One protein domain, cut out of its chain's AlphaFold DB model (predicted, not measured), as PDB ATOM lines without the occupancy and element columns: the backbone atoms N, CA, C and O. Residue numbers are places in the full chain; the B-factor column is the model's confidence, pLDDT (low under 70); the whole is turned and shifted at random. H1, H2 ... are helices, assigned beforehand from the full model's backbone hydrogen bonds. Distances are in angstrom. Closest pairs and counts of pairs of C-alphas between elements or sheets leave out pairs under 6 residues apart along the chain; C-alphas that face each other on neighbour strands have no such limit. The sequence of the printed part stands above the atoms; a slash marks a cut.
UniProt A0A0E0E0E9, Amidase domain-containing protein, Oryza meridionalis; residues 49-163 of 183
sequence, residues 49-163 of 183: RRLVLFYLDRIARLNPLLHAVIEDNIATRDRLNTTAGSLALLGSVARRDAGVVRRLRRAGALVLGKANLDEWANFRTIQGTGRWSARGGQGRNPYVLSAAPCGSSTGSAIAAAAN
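AT A GLANCE: This is residues 49 to 163 of the 183 residues of the protein "Amidase domain-containing protein" of Oryza meridionalis (UniProt A0A0E0E0E9). What is seen first? There is little regular structure: long loops make most of the body, with the kinked helix H1 along one side and H4 near its last residues. What is it made of? The printed part has 115 residues with four named helices, H1 to H4, and no named strand; it is all helix by class, with 38 residues in named elements. It is compact, radius of gyration of the C-alphas 14.0 A, spanning 39 by 31 by 21 A.

HOW THE PARTS SIT: What is near H1, residues 49 to 66? H4, residues 154 to 161, is close but not clearly touching, at a steep tilt of 51 degrees, opposite ways; their closest C-alphas, Leu 66 and Ile 158, are 7.3 A apart. And the others? H2, residues 99 to 106, and H3, residues 119 to 122, touch no helix. Are the backbones helical? Every O i to N i+4 pair is within hydrogen-bond range in H2 and H4, 12 of 14 in H1; H3 is too short for one.

IN THESE COORDINATES: Where does H1 run? From C-alpha 49 at (-29.263, 3.580, 6.252) it spans 24.3 A, with a kink of 34 degrees near residue 60. Where does H4 end? At C-alpha 161, (-16.906, 21.297, 8.776).

THE WHOLE: Is it cut? The printed part has no cut, and its three links are long. Where is confidence low? The pLDDT is under 70 at residues 68 to 71, 129 and 148 to 154.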
ATOM      1  N   ARG A  49     -28.547   3.056   7.426       94.81
ATOM      2  CA  ARG A  49     -29.263   3.580   6.252       94.81
ATOM      3  C   ARG A  49     -29.663   5.042   6.442       94.81
ATOM      4  O   ARG A  49     -29.436   5.840   5.541       94.81
ATOM      5  N   ARG A  50     -30.242   5.400   7.593       94.94
ATOM      6  CA  ARG A  50     -30.651   6.783   7.881       94.94
ATOM      7  C   ARG A  50     -29.448   7.722   7.938       94.94
ATOM      8  O   ARG A  50     -29.518   8.810   7.378       94.94
ATOM      9  N   LEU A  51     -28.351   7.279   8.553       94.25
ATOM     10  CA  LEU A  51     -27.107   8.044   8.615       94.25
ATOM     11  C   LEU A  51     -26.512   8.288   7.219       94.25
ATOM     12  O   LEU A  51     -26.189   9.417   6.867       94.25
ATOM     13  N   VAL A  52     -26.413   7.238   6.399       93.44
ATOM     14  CA  VAL A  52     -25.873   7.335   5.036       93.44
ATOM     15  C   VAL A  52     -26.747   8.227   4.158       93.44
ATOM     16  O   VAL A  52     -26.220   9.081   3.453       93.44
ATOM     17  N   LEU A  53     -28.073   8.073   4.218       94.19
ATOM     18  CA  LEU A  53     -28.992   8.920   3.452       94.19
ATOM     19  C   LEU A  53     -28.876  10.391   3.852       94.19
ATOM     20  O   LEU A  53     -28.858  11.239   2.968       94.19
ATOM     21  N   PHE A  54     -28.732  10.688   5.147       94.25
ATOM     22  CA  PHE A  54     -28.486  12.051   5.615       94.25
ATOM     23  C   PHE A  54     -27.214  12.649   4.994       94.25
ATOM     24  O   PHE A  54     -27.251  13.759   4.463       94.25
ATOM     25  N   TYR A  55     -26.098  11.911   5.005       92.62
ATOM     26  CA  TYR A  55     -24.848  12.407   4.428       92.62
ATOM     27  C   TYR A  55     -24.919  12.569   2.908       92.62
ATOM     28  O   TYR A  55     -24.491  13.600   2.398       92.62
ATOM     29  N   LEU A  56     -25.494  11.607   2.178       91.19
ATOM     30  CA  LEU A  56     -25.644  11.702   0.720       91.19
ATOM     31  C   LEU A  56     -26.509  12.896   0.303       91.19
ATOM     32  O   LEU A  56     -26.167  13.611  -0.633       91.19
ATOM     33  N   ASP A  57     -27.598  13.134   1.026       92.50
ATOM     34  CA  ASP A  57     -28.494  14.270   0.825       92.50
ATOM     35  C   ASP A  57     -27.782  15.612   1.088       92.50
ATOM     36  O   ASP A  57     -27.887  16.566   0.312       92.50
ATOM     37  N   ARG A  58     -26.952  15.672   2.135       90.25
ATOM     38  CA  ARG A  58     -26.135  16.855   2.439       90.25
ATOM     39  C   ARG A  58     -25.034  17.095   1.406       90.25
ATOM     40  O   ARG A  58     -24.848  18.232   0.974       90.25
ATOM     41  N   ILE A  59     -24.362  16.034   0.964       88.56
ATOM     42  CA  ILE A  59     -23.383  16.067  -0.129       88.56
ATOM     43  C   ILE A  59     -24.037  16.590  -1.408       88.56
ATOM     44  O   ILE A  59     -23.503  17.506  -2.027       88.56
ATOM     45  N   ALA A  60     -25.201  16.062  -1.787       87.19
ATOM     46  CA  ALA A  60     -25.900  16.470  -3.001       87.19
ATOM     47  C   ALA A  60     -26.251  17.967  -2.997       87.19
ATOM     48  O   ALA A  60     -26.124  18.627  -4.026       87.19
ATOM     49  N   ARG A  61     -26.632  18.521  -1.838       88.44
ATOM     50  CA  ARG A  61     -26.930  19.955  -1.696       88.44
ATOM     51  C   ARG A  61     -25.698  20.850  -1.706       88.44
ATOM     52  O   ARG A  61     -25.730  21.922  -2.299       88.44
ATOM     53  N   LEU A  62     -24.646  20.457  -0.992       86.62
ATOM     54  CA  LEU A  62     -23.538  21.360  -0.680       86.62
ATOM     55  C   LEU A  62     -22.337  21.186  -1.609       86.62
ATOM     56  O   LEU A  62     -21.614  22.147  -1.859       86.62
ATOM     57  N   ASN A  63     -22.112  19.989  -2.152       82.75
ATOM     58  CA  ASN A  63     -20.970  19.731  -3.023       82.75
ATOM     59  C   ASN A  63     -20.960  20.578  -4.313       82.75
ATOM     60  O   ASN A  63     -19.870  21.019  -4.670       82.75
ATOM     61  N   PRO A  64     -22.100  20.890  -4.971       82.62
ATOM     62  CA  PRO A  64     -22.117  21.820  -6.107       82.62
ATOM     63  C   PRO A  64     -21.613  23.234  -5.775       82.62
ATOM     64  O   PRO A  64     -21.262  23.983  -6.680       82.62
ATOM     65  N   LEU A  65     -21.596  23.605  -4.490       81.75
ATOM     66  CA  LEU A  65     -21.113  24.901  -4.014       81.75
ATOM     67  C   LEU A  65     -19.693  24.820  -3.443       81.75
ATOM     68  O   LEU A  65     -18.921  25.766  -3.583       81.75
ATOM     69  N   LEU A  66     -19.364  23.717  -2.767       79.38
ATOM     70  CA  LEU A  66     -18.184  23.610  -1.906       79.38
ATOM     71  C   LEU A  66     -17.052  22.734  -2.464       79.38
ATOM     72  O   LEU A  66     -15.905  22.936  -2.068       79.38
ATOM     73  N   HIS A  67     -17.348  21.802  -3.378       74.62
ATOM     74  CA  HIS A  67     -16.376  20.906  -4.024       74.62
ATOM     75  C   HIS A  67     -15.498  20.105  -3.030       74.62
ATOM     76  O   HIS A  67     -14.287  20.307  -2.973       74.62
ATOM     77  N   ALA A  68     -16.080  19.200  -2.228       61.38
ATOM     78  CA  ALA A  68     -15.466  18.769  -0.958       61.38
ATOM     79  C   ALA A  68     -15.146  17.264  -0.740       61.38
ATOM     80  O   ALA A  68     -14.288  16.938   0.063       61.38
ATOM     81  N   VAL A  69     -15.811  16.276  -1.336       52.00
ATOM     82  CA  VAL A  69     -16.079  15.036  -0.542       52.00
ATOM     83  C   VAL A  69     -15.011  13.901  -0.498       52.00
ATOM     84  O   VAL A  69     -15.140  12.985  -1.279       52.00
ATOM     85  N   ILE A  70     -14.100  13.836   0.500       55.47
ATOM     86  CA  ILE A  70     -12.995  12.844   0.845       55.47
ATOM     87  C   ILE A  70     -11.757  12.622  -0.083       55.47
ATOM     88  O   ILE A  70     -11.792  11.791  -0.973       55.47
ATOM     89  N   GLU A  71     -10.598  13.222   0.191       65.88
ATOM     90  CA  GLU A  71      -9.345  13.216  -0.617       65.88
ATOM     91  C   GLU A  71      -9.140  12.138  -1.725       65.88
ATOM     92  O   GLU A  71      -8.959  10.942  -1.479       65.88
ATOM     93  N   ASP A  72      -9.112  12.580  -2.989       78.38
ATOM     94  CA  ASP A  72      -9.007  11.747  -4.206       78.38
ATOM     95  C   ASP A  72      -7.584  11.231  -4.531       78.38
ATOM     96  O   ASP A  72      -7.303  10.823  -5.657       78.38
ATOM     97  N   ASN A  73      -6.662  11.214  -3.562       78.12
ATOM     98  CA  ASN A  73      -5.340  10.575  -3.691       78.12
ATOM     99  C   ASN A  73      -5.203   9.271  -2.870       78.12
ATOM    100  O   ASN A  73      -4.195   8.572  -2.982       78.12
ATOM    101  N   ILE A  74      -6.225   8.884  -2.095       82.75
ATOM    102  CA  ILE A  74      -6.239   7.632  -1.326       82.75
ATOM    103  C   ILE A  74      -6.912   6.527  -2.146       82.75
ATOM    104  O   ILE A  74      -8.100   6.600  -2.450       82.75
ATOM    105  N   ALA A  75      -6.184   5.452  -2.456       87.81
ATOM    106  CA  ALA A  75      -6.692   4.346  -3.271       87.81
ATOM    107  C   ALA A  75      -7.862   3.578  -2.619       87.81
ATOM    108  O   ALA A  75      -7.745   3.089  -1.491       87.81
ATOM    109  N   THR A  76      -8.957   3.389  -3.364       87.88
ATOM    110  CA  THR A  76     -10.044   2.446  -3.036       87.88
ATOM    111  C   THR A  76     -10.267   1.467  -4.184       87.88
ATOM    112  O   THR A  76     -10.331   1.848  -5.348       87.88
ATOM    113  N   ARG A  77     -10.406   0.183  -3.863       86.81
ATOM    114  CA  ARG A  77     -10.806  -0.876  -4.791       86.81
ATOM    115  C   ARG A  77     -12.327  -0.957  -4.822       86.81
ATOM    116  O   ARG A  77     -12.932  -1.875  -4.271       86.81
ATOM    117  N   ASP A  78     -12.938   0.056  -5.406       83.06
ATOM    118  CA  ASP A  78     -14.365   0.139  -5.701       83.06
ATOM    119  C   ASP A  78     -14.557   0.862  -7.043       83.06
ATOM    120  O   ASP A  78     -13.646   0.899  -7.868       83.06
ATOM    121  N   ARG A  79     -15.761   1.374  -7.308       83.25
ATOM    122  CA  ARG A  79     -16.067   2.105  -8.545       83.25
ATOM    123  C   ARG A  79     -15.649   3.579  -8.497       83.25
ATOM    124  O   ARG A  79     -15.927   4.305  -9.446       83.25
ATOM    125  N   LEU A  80     -15.030   4.039  -7.409       84.94
ATOM    126  CA  LEU A  80     -14.549   5.410  -7.294       84.94
ATOM    127  C   LEU A  80     -13.154   5.500  -7.924       84.94
ATOM    128  O   LEU A  80     -12.282   4.679  -7.644       84.94
ATOM    129  N   ASN A  81     -12.925   6.509  -8.767       85.56
ATOM    130  CA  ASN A  81     -11.575   6.776  -9.259       85.56
ATOM    131  C   ASN A  81     -10.673   7.279  -8.124       85.56
ATOM    132  O   ASN A  81     -11.145   7.723  -7.083       85.56
ATOM    133  N   THR A  82      -9.364   7.166  -8.320       87.69
ATOM    134  CA  THR A  82      -8.351   7.805  -7.472       87.69
ATOM    135  C   THR A  82      -7.459   8.608  -8.403       87.69
ATOM    136  O   THR A  82      -6.625   8.024  -9.095       87.69
ATOM    137  N   THR A  83      -7.706   9.915  -8.507       89.00
ATOM    138  CA  THR A  83      -7.135  10.733  -9.593       89.00
ATOM    139  C   THR A  83      -6.110  11.773  -9.161       89.00
ATOM    140  O   THR A  83      -5.509  12.420 -10.015       89.00
ATOM    141  N   ALA A  84      -5.922  11.970  -7.856       87.00
ATOM    142  CA  ALA A  84      -5.146  13.084  -7.310       87.00
ATOM    143  C   ALA A  84      -5.582  14.460  -7.874       87.00
ATOM    144  O   ALA A  84      -4.765  15.369  -8.007       87.00
ATOM    145  N   GLY A  85      -6.864  14.600  -8.244       85.69
ATOM    146  CA  GLY A  85      -7.428  15.801  -8.869       85.69
ATOM    147  C   GLY A  85      -7.160  15.936 -10.376       85.69
ATOM    148  O   GLY A  85      -7.673  16.860 -11.008       85.69
ATOM    149  N   SER A  86      -6.392  15.019 -10.971       88.31
ATOM    150  CA  SER A  86      -5.938  15.104 -12.358       88.31
ATOM    151  C   SER A  86      -6.852  14.362 -13.328       88.31
ATOM    152  O   SER A  86      -7.149  13.178 -13.163       88.31
ATOM    153  N   LEU A  87      -7.222  15.028 -14.426       88.88
ATOM    154  CA  LEU A  87      -7.948  14.389 -15.531       88.88
ATOM    155  C   LEU A  87      -7.146  13.257 -16.194       88.88
ATOM    156  O   LEU A  87      -7.747  12.352 -16.764       88.88
ATOM    157  N   ALA A  88      -5.814  13.251 -16.067       90.88
ATOM    158  CA  ALA A  88      -4.964  12.192 -16.620       90.88
ATOM    159  C   ALA A  88      -5.228  10.813 -15.990       90.88
ATOM    160  O   ALA A  88      -4.948   9.787 -16.601       90.88
ATOM    161  N   LEU A  89      -5.762  10.785 -14.766       88.69
ATOM    162  CA  LEU A  89      -6.088   9.560 -14.038       88.69
ATOM    163  C   LEU A  89      -7.594   9.262 -14.035       88.69
ATOM    164  O   LEU A  89      -8.043   8.338 -13.351       88.69
ATOM    165  N   LEU A  90      -8.393  10.018 -14.792       88.19
ATOM    166  CA  LEU A  90      -9.818   9.745 -14.928       88.19
ATOM    167  C   LEU A  90     -10.027   8.368 -15.575       88.19
ATOM    168  O   LEU A  90      -9.400   8.034 -16.575       88.19
ATOM    169  N   GLY A  91     -10.887   7.541 -14.978       85.19
ATOM    170  CA  GLY A  91     -11.071   6.148 -15.398       85.19
ATOM    171  C   GLY A  91     -10.040   5.167 -14.824       85.19
ATOM    172  O   GLY A  91     -10.253   3.959 -14.910       85.19
ATOM    173  N   SER A  92      -8.977   5.646 -14.165       85.75
ATOM    174  CA  SER A  92      -8.044   4.775 -13.446       85.75
ATOM    175  C   SER A  92      -8.744   4.096 -12.268       85.75
ATOM    176  O   SER A  92      -9.429   4.743 -11.465       85.75
ATOM    177  N   VAL A  93      -8.571   2.779 -12.163       83.94
ATOM    178  CA  VAL A  93      -9.136   1.952 -11.093       83.94
ATOM    179  C   VAL A  93      -7.997   1.395 -10.257       83.94
ATOM    180  O   VAL A  93      -7.113   0.694 -10.758       83.94
ATOM    181  N   ALA A  94      -8.019   1.670  -8.954       87.75
ATOM    182  CA  ALA A  94      -7.007   1.136  -8.064       87.75
ATOM    183  C   ALA A  94      -7.147  -0.390  -7.933       87.75
ATOM    184  O   ALA A  94      -8.210  -0.929  -7.619       87.75
ATOM    185  N   ARG A  95      -6.032  -1.114  -8.102       89.00
ATOM    186  CA  ARG A  95      -6.001  -2.587  -7.986       89.00
ATOM    187  C   ARG A  95      -6.318  -3.090  -6.571       89.00
ATOM    188  O   ARG A  95      -6.692  -4.252  -6.389       89.00
ATOM    189  N   ARG A  96      -6.114  -2.251  -5.553       90.75
ATOM    190  CA  ARG A  96      -6.301  -2.579  -4.133       90.75
ATOM    191  C   ARG A  96      -6.645  -1.342  -3.314       90.75
ATOM    192  O   ARG A  96      -6.224  -0.243  -3.654       90.75
ATOM    193  N   ASP A  97      -7.343  -1.568  -2.206       92.06
ATOM    194  CA  ASP A  97      -7.513  -0.561  -1.164       92.06
ATOM    195  C   ASP A  97      -6.153  -0.154  -0.587       92.06
ATOM    196  O   ASP A  97      -5.284  -1.003  -0.334       92.06
ATOM    197  N   ALA A  98      -6.001   1.138  -0.298       90.25
ATOM    198  CA  ALA A  98      -4.940   1.629   0.566       90.25
ATOM    199  C   ALA A  98      -4.990   0.925   1.936       90.25
ATOM    200  O   ALA A  98      -6.035   0.442   2.386       90.25
ATOM    201  N   GLY A  99      -3.851   0.858   2.633       92.75
ATOM    202  CA  GLY A  99      -3.761   0.203   3.944       92.75
ATOM    203  C   GLY A  99      -4.785   0.733   4.953       92.75
ATOM    204  O   GLY A  99      -5.466  -0.064   5.599       92.75
ATOM    205  N   VAL A 100      -4.941   2.059   5.023       90.31
ATOM    206  CA  VAL A 100      -5.912   2.737   5.896       90.31
ATOM    207  C   VAL A 100      -7.360   2.401   5.526       90.31
ATOM    208  O   VAL A 100      -8.124   1.978   6.389       90.31
ATOM    209  N   VAL A 101      -7.714   2.463   4.238       91.12
ATOM    210  CA  VAL A 101      -9.057   2.128   3.731       91.12
ATOM    211  C   VAL A 101      -9.421   0.691   4.084       91.12
ATOM    212  O   VAL A 101     -10.502   0.423   4.602       91.12
ATOM    213  N   ARG A 102      -8.494  -0.242   3.865       93.38
ATOM    214  CA  ARG A 102      -8.690  -1.654   4.200       93.38
ATOM    215  C   ARG A 102      -8.930  -1.868   5.696       93.38
ATOM    216  O   ARG A 102      -9.748  -2.711   6.050       93.38
ATOM    217  N   ARG A 103      -8.232  -1.140   6.575       92.88
ATOM    218  CA  ARG A 103      -8.455  -1.206   8.032       92.88
ATOM    219  C   ARG A 103      -9.825  -0.643   8.414       92.88
ATOM    220  O   ARG A 103     -10.551  -1.304   9.146       92.88
ATOM    221  N   LEU A 104     -10.204   0.506   7.858       91.25
ATOM    222  CA  LEU A 104     -11.504   1.137   8.106       91.25
ATOM    223  C   LEU A 104     -12.672   0.256   7.647       91.25
ATOM    224  O   LEU A 104     -13.611   0.038   8.405       91.25
ATOM    225  N   ARG A 105     -12.585  -0.332   6.449       92.38
ATOM    226  CA  ARG A 105     -13.594  -1.280   5.953       92.38
ATOM    227  C   ARG A 105     -13.728  -2.508   6.847       92.38
ATOM    228  O   ARG A 105     -14.842  -2.929   7.132       92.38
ATOM    229  N   ARG A 106     -12.610  -3.061   7.334       93.88
ATOM    230  CA  ARG A 106     -12.627  -4.174   8.304       93.88
ATOM    231  C   ARG A 106     -13.276  -3.791   9.634       93.88
ATOM    232  O   ARG A 106     -13.861  -4.654  10.270       93.88
ATOM    233  N   ALA A 107     -13.194  -2.521  10.025       92.69
ATOM    234  CA  ALA A 107     -13.889  -1.980  11.191       92.69
ATOM    235  C   ALA A 107     -15.372  -1.639  10.920       92.69
ATOM    236  O   ALA A 107     -16.043  -1.117  11.802       92.69
ATOM    237  N   GLY A 108     -15.893  -1.915   9.717       92.06
ATOM    238  CA  GLY A 108     -17.291  -1.665   9.348       92.06
ATOM    239  C   GLY A 108     -17.573  -0.270   8.783       92.06
ATOM    240  O   GLY A 108     -18.736   0.082   8.593       92.06
ATOM    241  N   ALA A 109     -16.546   0.535   8.491       89.69
ATOM    242  CA  ALA A 109     -16.737   1.861   7.909       89.69
ATOM    243  C   ALA A 109     -17.159   1.793   6.429       89.69
ATOM    244  O   ALA A 109     -16.630   0.996   5.645       89.69
ATOM    245  N   LEU A 110     -18.060   2.696   6.031       89.06
ATOM    246  CA  LEU A 110     -18.480   2.895   4.644       89.06
ATOM    247  C   LEU A 110     -17.726   4.080   4.021       89.06
ATOM    248  O   LEU A 110     -17.641   5.147   4.622       89.06
ATOM    249  N   VAL A 111     -17.225   3.914   2.794       87.94
ATOM    250  CA  VAL A 111     -16.638   5.017   2.014       87.94
ATOM    251  C   VAL A 111     -17.754   5.721   1.240       87.94
ATOM    252  O   VAL A 111     -18.397   5.093   0.403       87.94
ATOM    253  N   LEU A 112     -17.987   7.007   1.522       85.94
ATOM    254  CA  LEU A 112     -19.076   7.789   0.917       85.94
ATOM    255  C   LEU A 112     -18.714   8.434  -0.434       85.94
ATOM    256  O   LEU A 112     -19.606   8.647  -1.249       85.94
ATOM    257  N   GLY A 113     -17.440   8.761  -0.685       84.38
ATOM    258  CA  GLY A 113     -17.030   9.510  -1.883       84.38
ATOM    259  C   GLY A 113     -15.522   9.775  -1.997       84.38
ATOM    260  O   GLY A 113     -14.745   9.192  -1.236       84.38
ATOM    261  N   LYS A 114     -15.143  10.620  -2.977       83.19
ATOM    262  CA  LYS A 114     -13.775  11.121  -3.262       83.19
ATOM    263  C   LYS A 114     -13.730  12.655  -3.441       83.19
ATOM    264  O   LYS A 114     -14.564  13.188  -4.175       83.19
ATOM    265  N   ALA A 115     -12.814  13.362  -2.770       71.69
ATOM    266  CA  ALA A 115     -12.810  14.815  -2.588       71.69
ATOM    267  C   ALA A 115     -11.986  15.438  -3.663       71.69
ATOM    268  O   ALA A 115     -10.935  14.928  -4.045       71.69
ATOM    269  N   ASN A 116     -12.338  16.684  -3.918       78.00
ATOM    270  CA  ASN A 116     -11.347  17.604  -4.390       78.00
ATOM    271  C   ASN A 116     -10.159  17.751  -3.416       78.00
ATOM    272  O   ASN A 116     -10.314  17.838  -2.194       78.00
ATOM    273  N   LEU A 117      -8.978  17.835  -3.997       79.19
ATOM    274  CA  LEU A 117      -7.727  18.199  -3.352       79.19
ATOM    275  C   LEU A 117      -6.994  19.159  -4.278       79.19
ATOM    276  O   LEU A 117      -7.318  19.249  -5.462       79.19
ATOM    277  N   ASP A 118      -5.978  19.820  -3.751       80.12
ATOM    278  CA  ASP A 118      -4.984  20.507  -4.566       80.12
ATOM    279  C   ASP A 118      -4.347  19.486  -5.518       80.12
ATOM    280  O   ASP A 118      -3.859  18.442  -5.075       80.12
ATOM    281  N   GLU A 119      -4.396  19.746  -6.826       83.12
ATOM    282  CA  GLU A 119      -3.978  18.761  -7.826       83.12
ATOM    283  C   GLU A 119      -2.539  18.286  -7.577       83.12
ATOM    284  O   GLU A 119      -1.640  19.090  -7.323       83.12
ATOM    285  N   TRP A 120      -2.326  16.966  -7.621       85.62
ATOM    286  CA  TRP A 120      -1.058  16.330  -7.235       85.62
ATOM    287  C   TRP A 120      -0.581  16.696  -5.822       85.62
ATOM    288  O   TRP A 120       0.615  16.853  -5.590       85.62
ATOM    289  N   ALA A 121      -1.513  16.850  -4.878       82.75
ATOM    290  CA  ALA A 121      -1.230  17.266  -3.504       82.75
ATOM    291  C   ALA A 121      -0.414  18.572  -3.437       82.75
ATOM    292  O   ALA A 121       0.471  18.720  -2.598       82.75
ATOM    293  N   ASN A 122      -0.721  19.518  -4.332       81.94
ATOM    294  CA  ASN A 122      -0.036  20.803  -4.493       81.94
ATOM    295  C   ASN A 122       1.413  20.722  -5.024       81.94
ATOM    296  O   ASN A 122       2.097  21.740  -5.092       81.94
ATOM    297  N   PHE A 123       1.877  19.553  -5.472       83.06
ATOM    298  CA  PHE A 123       3.241  19.345  -5.978       83.06
ATOM    299  C   PHE A 123       3.330  19.407  -7.515       83.06
ATOM    300  O   PHE A 123       4.073  18.660  -8.150       83.06
ATOM    301  N   ARG A 124       2.525  20.281  -8.137       83.12
ATOM    302  CA  ARG A 124       2.441  20.443  -9.602       83.12
ATOM    303  C   ARG A 124       3.201  21.664 -10.127       83.12
ATOM    304  O   ARG A 124       3.704  21.632 -11.246       83.12
ATOM    305  N   THR A 125       3.250  22.751  -9.359       79.12
ATOM    306  CA  THR A 125       3.846  24.035  -9.763       79.12
ATOM    307  C   THR A 125       4.555  24.683  -8.574       79.12
ATOM    308  O   THR A 125       4.200  24.437  -7.425       79.12
ATOM    309  N   ILE A 126       5.528  25.558  -8.842       73.75
ATOM    310  CA  ILE A 126       6.266  26.295  -7.795       73.75
ATOM    311  C   ILE A 126       5.345  27.271  -7.043       73.75
ATOM    312  O   ILE A 126       5.517  27.511  -5.853       73.75
ATOM    313  N   GLN A 127       4.344  27.822  -7.732       75.50
ATOM    314  CA  GLN A 127       3.377  28.770  -7.167       75.50
ATOM    315  C   GLN A 127       2.212  28.079  -6.434       75.50
ATOM    316  O   GLN A 127       1.361  28.755  -5.860       75.50
ATOM    317  N   GLY A 128       2.161  26.744  -6.457       71.38
ATOM    318  CA  GLY A 128       1.017  25.968  -6.000       71.38
ATOM    319  C   GLY A 128      -0.179  26.018  -6.958       71.38
ATOM    320  O   GLY A 128      -0.225  26.767  -7.935       71.38
ATOM    321  N   THR A 129      -1.171  25.177  -6.682       65.44
ATOM    322  CA  THR A 129      -2.370  25.003  -7.525       65.44
ATOM    323  C   THR A 129      -3.537  25.891  -7.106       65.44
ATOM    324  O   THR A 129      -4.617  25.800  -7.680       65.44
ATOM    325  N   GLY A 130      -3.362  26.734  -6.085       70.94
ATOM    326  CA  GLY A 130      -4.440  27.589  -5.591       70.94
ATOM    327  C   GLY A 130      -5.643  26.802  -5.071       70.94
ATOM    328  O   GLY A 130      -6.725  27.370  -4.936       70.94
ATOM    329  N   ARG A 131      -5.459  25.525  -4.690       74.75
ATOM    330  CA  ARG A 131      -6.511  24.686  -4.086       74.75
ATOM    331  C   ARG A 131      -7.583  24.252  -5.076       74.75
ATOM    332  O   ARG A 131      -8.743  23.998  -4.730       74.75
ATOM    333  N   TRP A 132      -7.142  24.199  -6.323       84.06
ATOM    334  CA  TRP A 132      -7.891  23.800  -7.487       84.06
ATOM    335  C   TRP A 132      -7.387  22.452  -7.999       84.06
ATOM    336  O   TRP A 132      -6.204  22.116  -7.883       84.06
ATOM    337  N   SER A 133      -8.284  21.703  -8.631       84.69
ATOM    338  CA  SER A 133      -7.887  20.608  -9.506       84.69
ATOM    339  C   SER A 133      -8.688  20.586 -10.794       84.69
ATOM    340  O   SER A 133      -9.847  21.007 -10.826       84.69
ATOM    341  N   ALA A 134      -8.083  20.049 -11.854       84.31
ATOM    342  CA  ALA A 134      -8.721  19.954 -13.162       84.31
ATOM    343  C   ALA A 134     -10.005  19.125 -13.125       84.31
ATOM    344  O   ALA A 134     -10.945  19.397 -13.869       84.31
ATOM    345  N   ARG A 135     -10.063  18.128 -12.238       85.06
ATOM    346  CA  ARG A 135     -11.238  17.278 -12.063       85.06
ATOM    347  C   ARG A 135     -12.283  17.880 -11.124       85.06
ATOM    348  O   ARG A 135     -13.475  17.726 -11.374       85.06
ATOM    349  N   GLY A 136     -11.855  18.480 -10.016       79.12
ATOM    350  CA  GLY A 136     -12.738  18.866  -8.911       79.12
ATOM    351  C   GLY A 136     -13.101  20.349  -8.851       79.12
ATOM    352  O   GLY A 136     -14.036  20.701  -8.133       79.12
ATOM    353  N   GLY A 137     -12.420  21.212  -9.607       85.38
ATOM    354  CA  GLY A 137     -12.610  22.662  -9.567       85.38
ATOM    355  C   GLY A 137     -11.965  23.307  -8.337       85.38
ATOM    356  O   GLY A 137     -11.031  22.759  -7.756       85.38
ATOM    357  N   GLN A 138     -12.454  24.483  -7.940       84.31
ATOM    358  CA  GLN A 138     -11.950  25.242  -6.789       84.31
ATOM    359  C   GLN A 138     -12.712  24.862  -5.514       84.31
ATOM    360  O   GLN A 138     -13.918  25.103  -5.426       84.31
ATOM    361  N   GLY A 139     -12.017  24.335  -4.501       79.00
ATOM    362  CA  GLY A 139     -12.610  24.151  -3.172       79.00
ATOM    363  C   GLY A 139     -12.943  25.495  -2.514       79.00
ATOM    364  O   GLY A 139     -12.132  26.424  -2.582       79.00
ATOM    365  N   ARG A 140     -14.113  25.604  -1.866       80.81
ATOM    366  CA  ARG A 140     -14.579  26.842  -1.206       80.81
ATOM    367  C   ARG A 140     -14.782  26.662   0.293       80.81
ATOM    368  O   ARG A 140     -15.264  25.627   0.742       80.81
ATOM    369  N   ASN A 141     -14.430  27.684   1.068       81.69
ATOM    370  CA  ASN A 141     -14.581  27.666   2.520       81.69
ATOM    371  C   ASN A 141     -16.082  27.707   2.909       81.69
ATOM    372  O   ASN A 141     -16.789  28.612   2.465       81.69
ATOM    373  N   PRO A 142     -16.586  26.759   3.729       82.94
ATOM    374  CA  PRO A 142     -18.002  26.673   4.086       82.94
ATOM    375  C   PRO A 142     -18.471  27.790   5.029       82.94
ATOM    376  O   PRO A 142     -19.671  28.035   5.106       82.94
ATOM    377  N   TYR A 143     -17.555  28.460   5.734       80.94
ATOM    378  CA  TYR A 143     -17.874  29.560   6.647       80.94
ATOM    379  C   TYR A 143     -17.935  30.909   5.925       80.94
ATOM    380  O   TYR A 143     -18.812  31.723   6.202       80.94
ATOM    381  N   VAL A 144     -17.018  31.145   4.981       82.88
ATOM    382  CA  VAL A 144     -16.960  32.368   4.169       82.88
ATOM    383  C   VAL A 144     -16.571  31.990   2.742       82.88
ATOM    384  O   VAL A 144     -15.403  31.746   2.464       82.88
ATOM    385  N   LEU A 145     -17.537  31.963   1.817       78.81
ATOM    386  CA  LEU A 145     -17.332  31.455   0.449       78.81
ATOM    387  C   LEU A 145     -16.272  32.221  -0.364       78.81
ATOM    388  O   LEU A 145     -15.728  31.664  -1.317       78.81
ATOM    389  N   SER A 146     -16.003  33.482  -0.015       74.06
ATOM    390  CA  SER A 146     -14.974  34.319  -0.643       74.06
ATOM    391  C   SER A 146     -13.573  34.121  -0.056       74.06
ATOM    392  O   SER A 146     -12.600  34.577  -0.653       74.06
ATOM    393  N   ALA A 147     -13.448  33.447   1.091       72.69
ATOM    394  CA  ALA A 147     -12.164  33.145   1.707       72.69
ATOM    395  C   ALA A 147     -11.560  31.869   1.110       72.69
ATOM    396  O   ALA A 147     -12.259  30.882   0.851       72.69
ATOM    397  N   ALA A 148     -10.238  31.860   0.941       61.97
ATOM    398  CA  ALA A 148      -9.531  30.637   0.602       61.97
ATOM    399  C   ALA A 148      -9.704  29.617   1.749       61.97
ATOM    400  O   ALA A 148      -9.543  29.983   2.917       61.97
ATOM    401  N   PRO A 149     -10.036  28.343   1.466       62.16
ATOM    402  CA  PRO A 149      -9.913  27.300   2.488       62.16
ATOM    403  C   PRO A 149      -8.422  27.098   2.883       62.16
ATOM    404  O   PRO A 149      -7.557  27.822   2.389       62.16
ATOM    405  N   CYS A 150      -8.069  26.116   3.726       61.38
ATOM    406  CA  CYS A 150      -6.670  25.680   3.978       61.38
ATOM    407  C   CYS A 150      -6.412  24.229   3.472       61.38
ATOM    408  O   CYS A 150      -7.380  23.484   3.315       61.38
ATOM    409  N   GLY A 151      -5.209  23.867   3.000       60.16
ATOM    410  CA  GLY A 151      -4.975  22.742   2.055       60.16
ATOM    411  C   GLY A 151      -3.682  21.958   2.332       60.16
ATOM    412  O   GLY A 151      -2.972  22.287   3.270       60.16
ATOM    413  N   SER A 152      -3.329  20.906   1.580       54.38
ATOM    414  CA  SER A 152      -3.915  20.381   0.325       54.38
ATOM    415  C   SER A 152      -5.169  19.512   0.496       54.38
ATOM    416  O   SER A 152      -5.925  19.313  -0.458       54.38
ATOM    417  N   SER A 153      -5.446  19.058   1.724       68.44
ATOM    418  CA  SER A 153      -6.649  18.300   2.123       68.44
ATOM    419  C   SER A 153      -7.921  19.169   2.182       68.44
ATOM    420  O   SER A 153      -8.781  19.007   3.051       68.44
ATOM    421  N   THR A 154      -8.034  20.105   1.240       68.81
ATOM    422  CA  THR A 154      -9.062  21.141   1.142       68.81
ATOM    423  C   THR A 154     -10.463  20.555   1.261       68.81
ATOM    424  O   THR A 154     -11.246  20.979   2.107       68.81
ATOM    425  N   GLY A 155     -10.783  19.546   0.450       74.25
ATOM    426  CA  GLY A 155     -12.117  18.971   0.460       74.25
ATOM    427  C   GLY A 155     -12.445  18.215   1.748       74.25
ATOM    428  O   GLY A 155     -13.534  18.390   2.289       74.25
ATOM    429  N   SER A 156     -11.510  17.434   2.294       79.38
ATOM    430  CA  SER A 156     -11.734  16.690   3.541       79.38
ATOM    431  C   SER A 156     -12.062  17.620   4.714       79.38
ATOM    432  O   SER A 156     -13.028  17.368   5.432       79.38
ATOM    433  N   ALA A 157     -11.345  18.741   4.853       79.44
ATOM    434  CA  ALA A 157     -11.648  19.748   5.871       79.44
ATOM    435  C   ALA A 157     -13.036  20.382   5.669       79.44
ATOM    436  O   ALA A 157     -13.815  20.495   6.617       79.44
ATOM    437  N   ILE A 158     -13.381  20.744   4.427       81.50
ATOM    438  CA  ILE A 158     -14.689  21.321   4.095       81.50
ATOM    439  C   ILE A 158     -15.823  20.322   4.376       81.50
ATOM    440  O   ILE A 158     -16.852  20.696   4.934       81.50
ATOM    441  N   ALA A 159     -15.644  19.049   4.017       84.31
ATOM    442  CA  ALA A 159     -16.636  17.998   4.219       84.31
ATOM    443  C   ALA A 159     -16.887  17.720   5.710       84.31
ATOM    444  O   ALA A 159     -18.041  17.523   6.095       84.31
ATOM    445  N   ALA A 160     -15.839  17.744   6.539       84.88
ATOM    446  CA  ALA A 160     -15.971  17.635   7.989       84.88
ATOM    447  C   ALA A 160     -16.731  18.838   8.572       84.88
ATOM    448  O   ALA A 160     -17.776  18.656   9.193       84.88
ATOM    449  N   ALA A 161     -16.280  20.065   8.281       84.94
ATOM    450  CA  ALA A 161     -16.906  21.297   8.776       84.94
ATOM    451  C   ALA A 161     -18.374  21.450   8.333       84.94
ATOM    452  O   ALA A 161     -19.216  21.964   9.064       84.94
ATOM    453  N   ALA A 162     -18.713  20.969   7.136       86.50
ATOM    454  CA  ALA A 162     -20.064  21.035   6.594       86.50
ATOM    455  C   ALA A 162     -20.950  19.831   6.971       86.50
ATOM    456  O   ALA A 162     -22.046  19.707   6.416       86.50
ATOM    457  N   ASN A 163     -20.530  18.956   7.898       88.75
ATOM    458  CA  ASN A 163     -21.270  17.758   8.330       88.75
ATOM    459  C   ASN A 163     -21.624  16.791   7.179       88.75
ATOM    460  O   ASN A 163     -22.689  16.174   7.167       88.75
TER     461      ASN A 163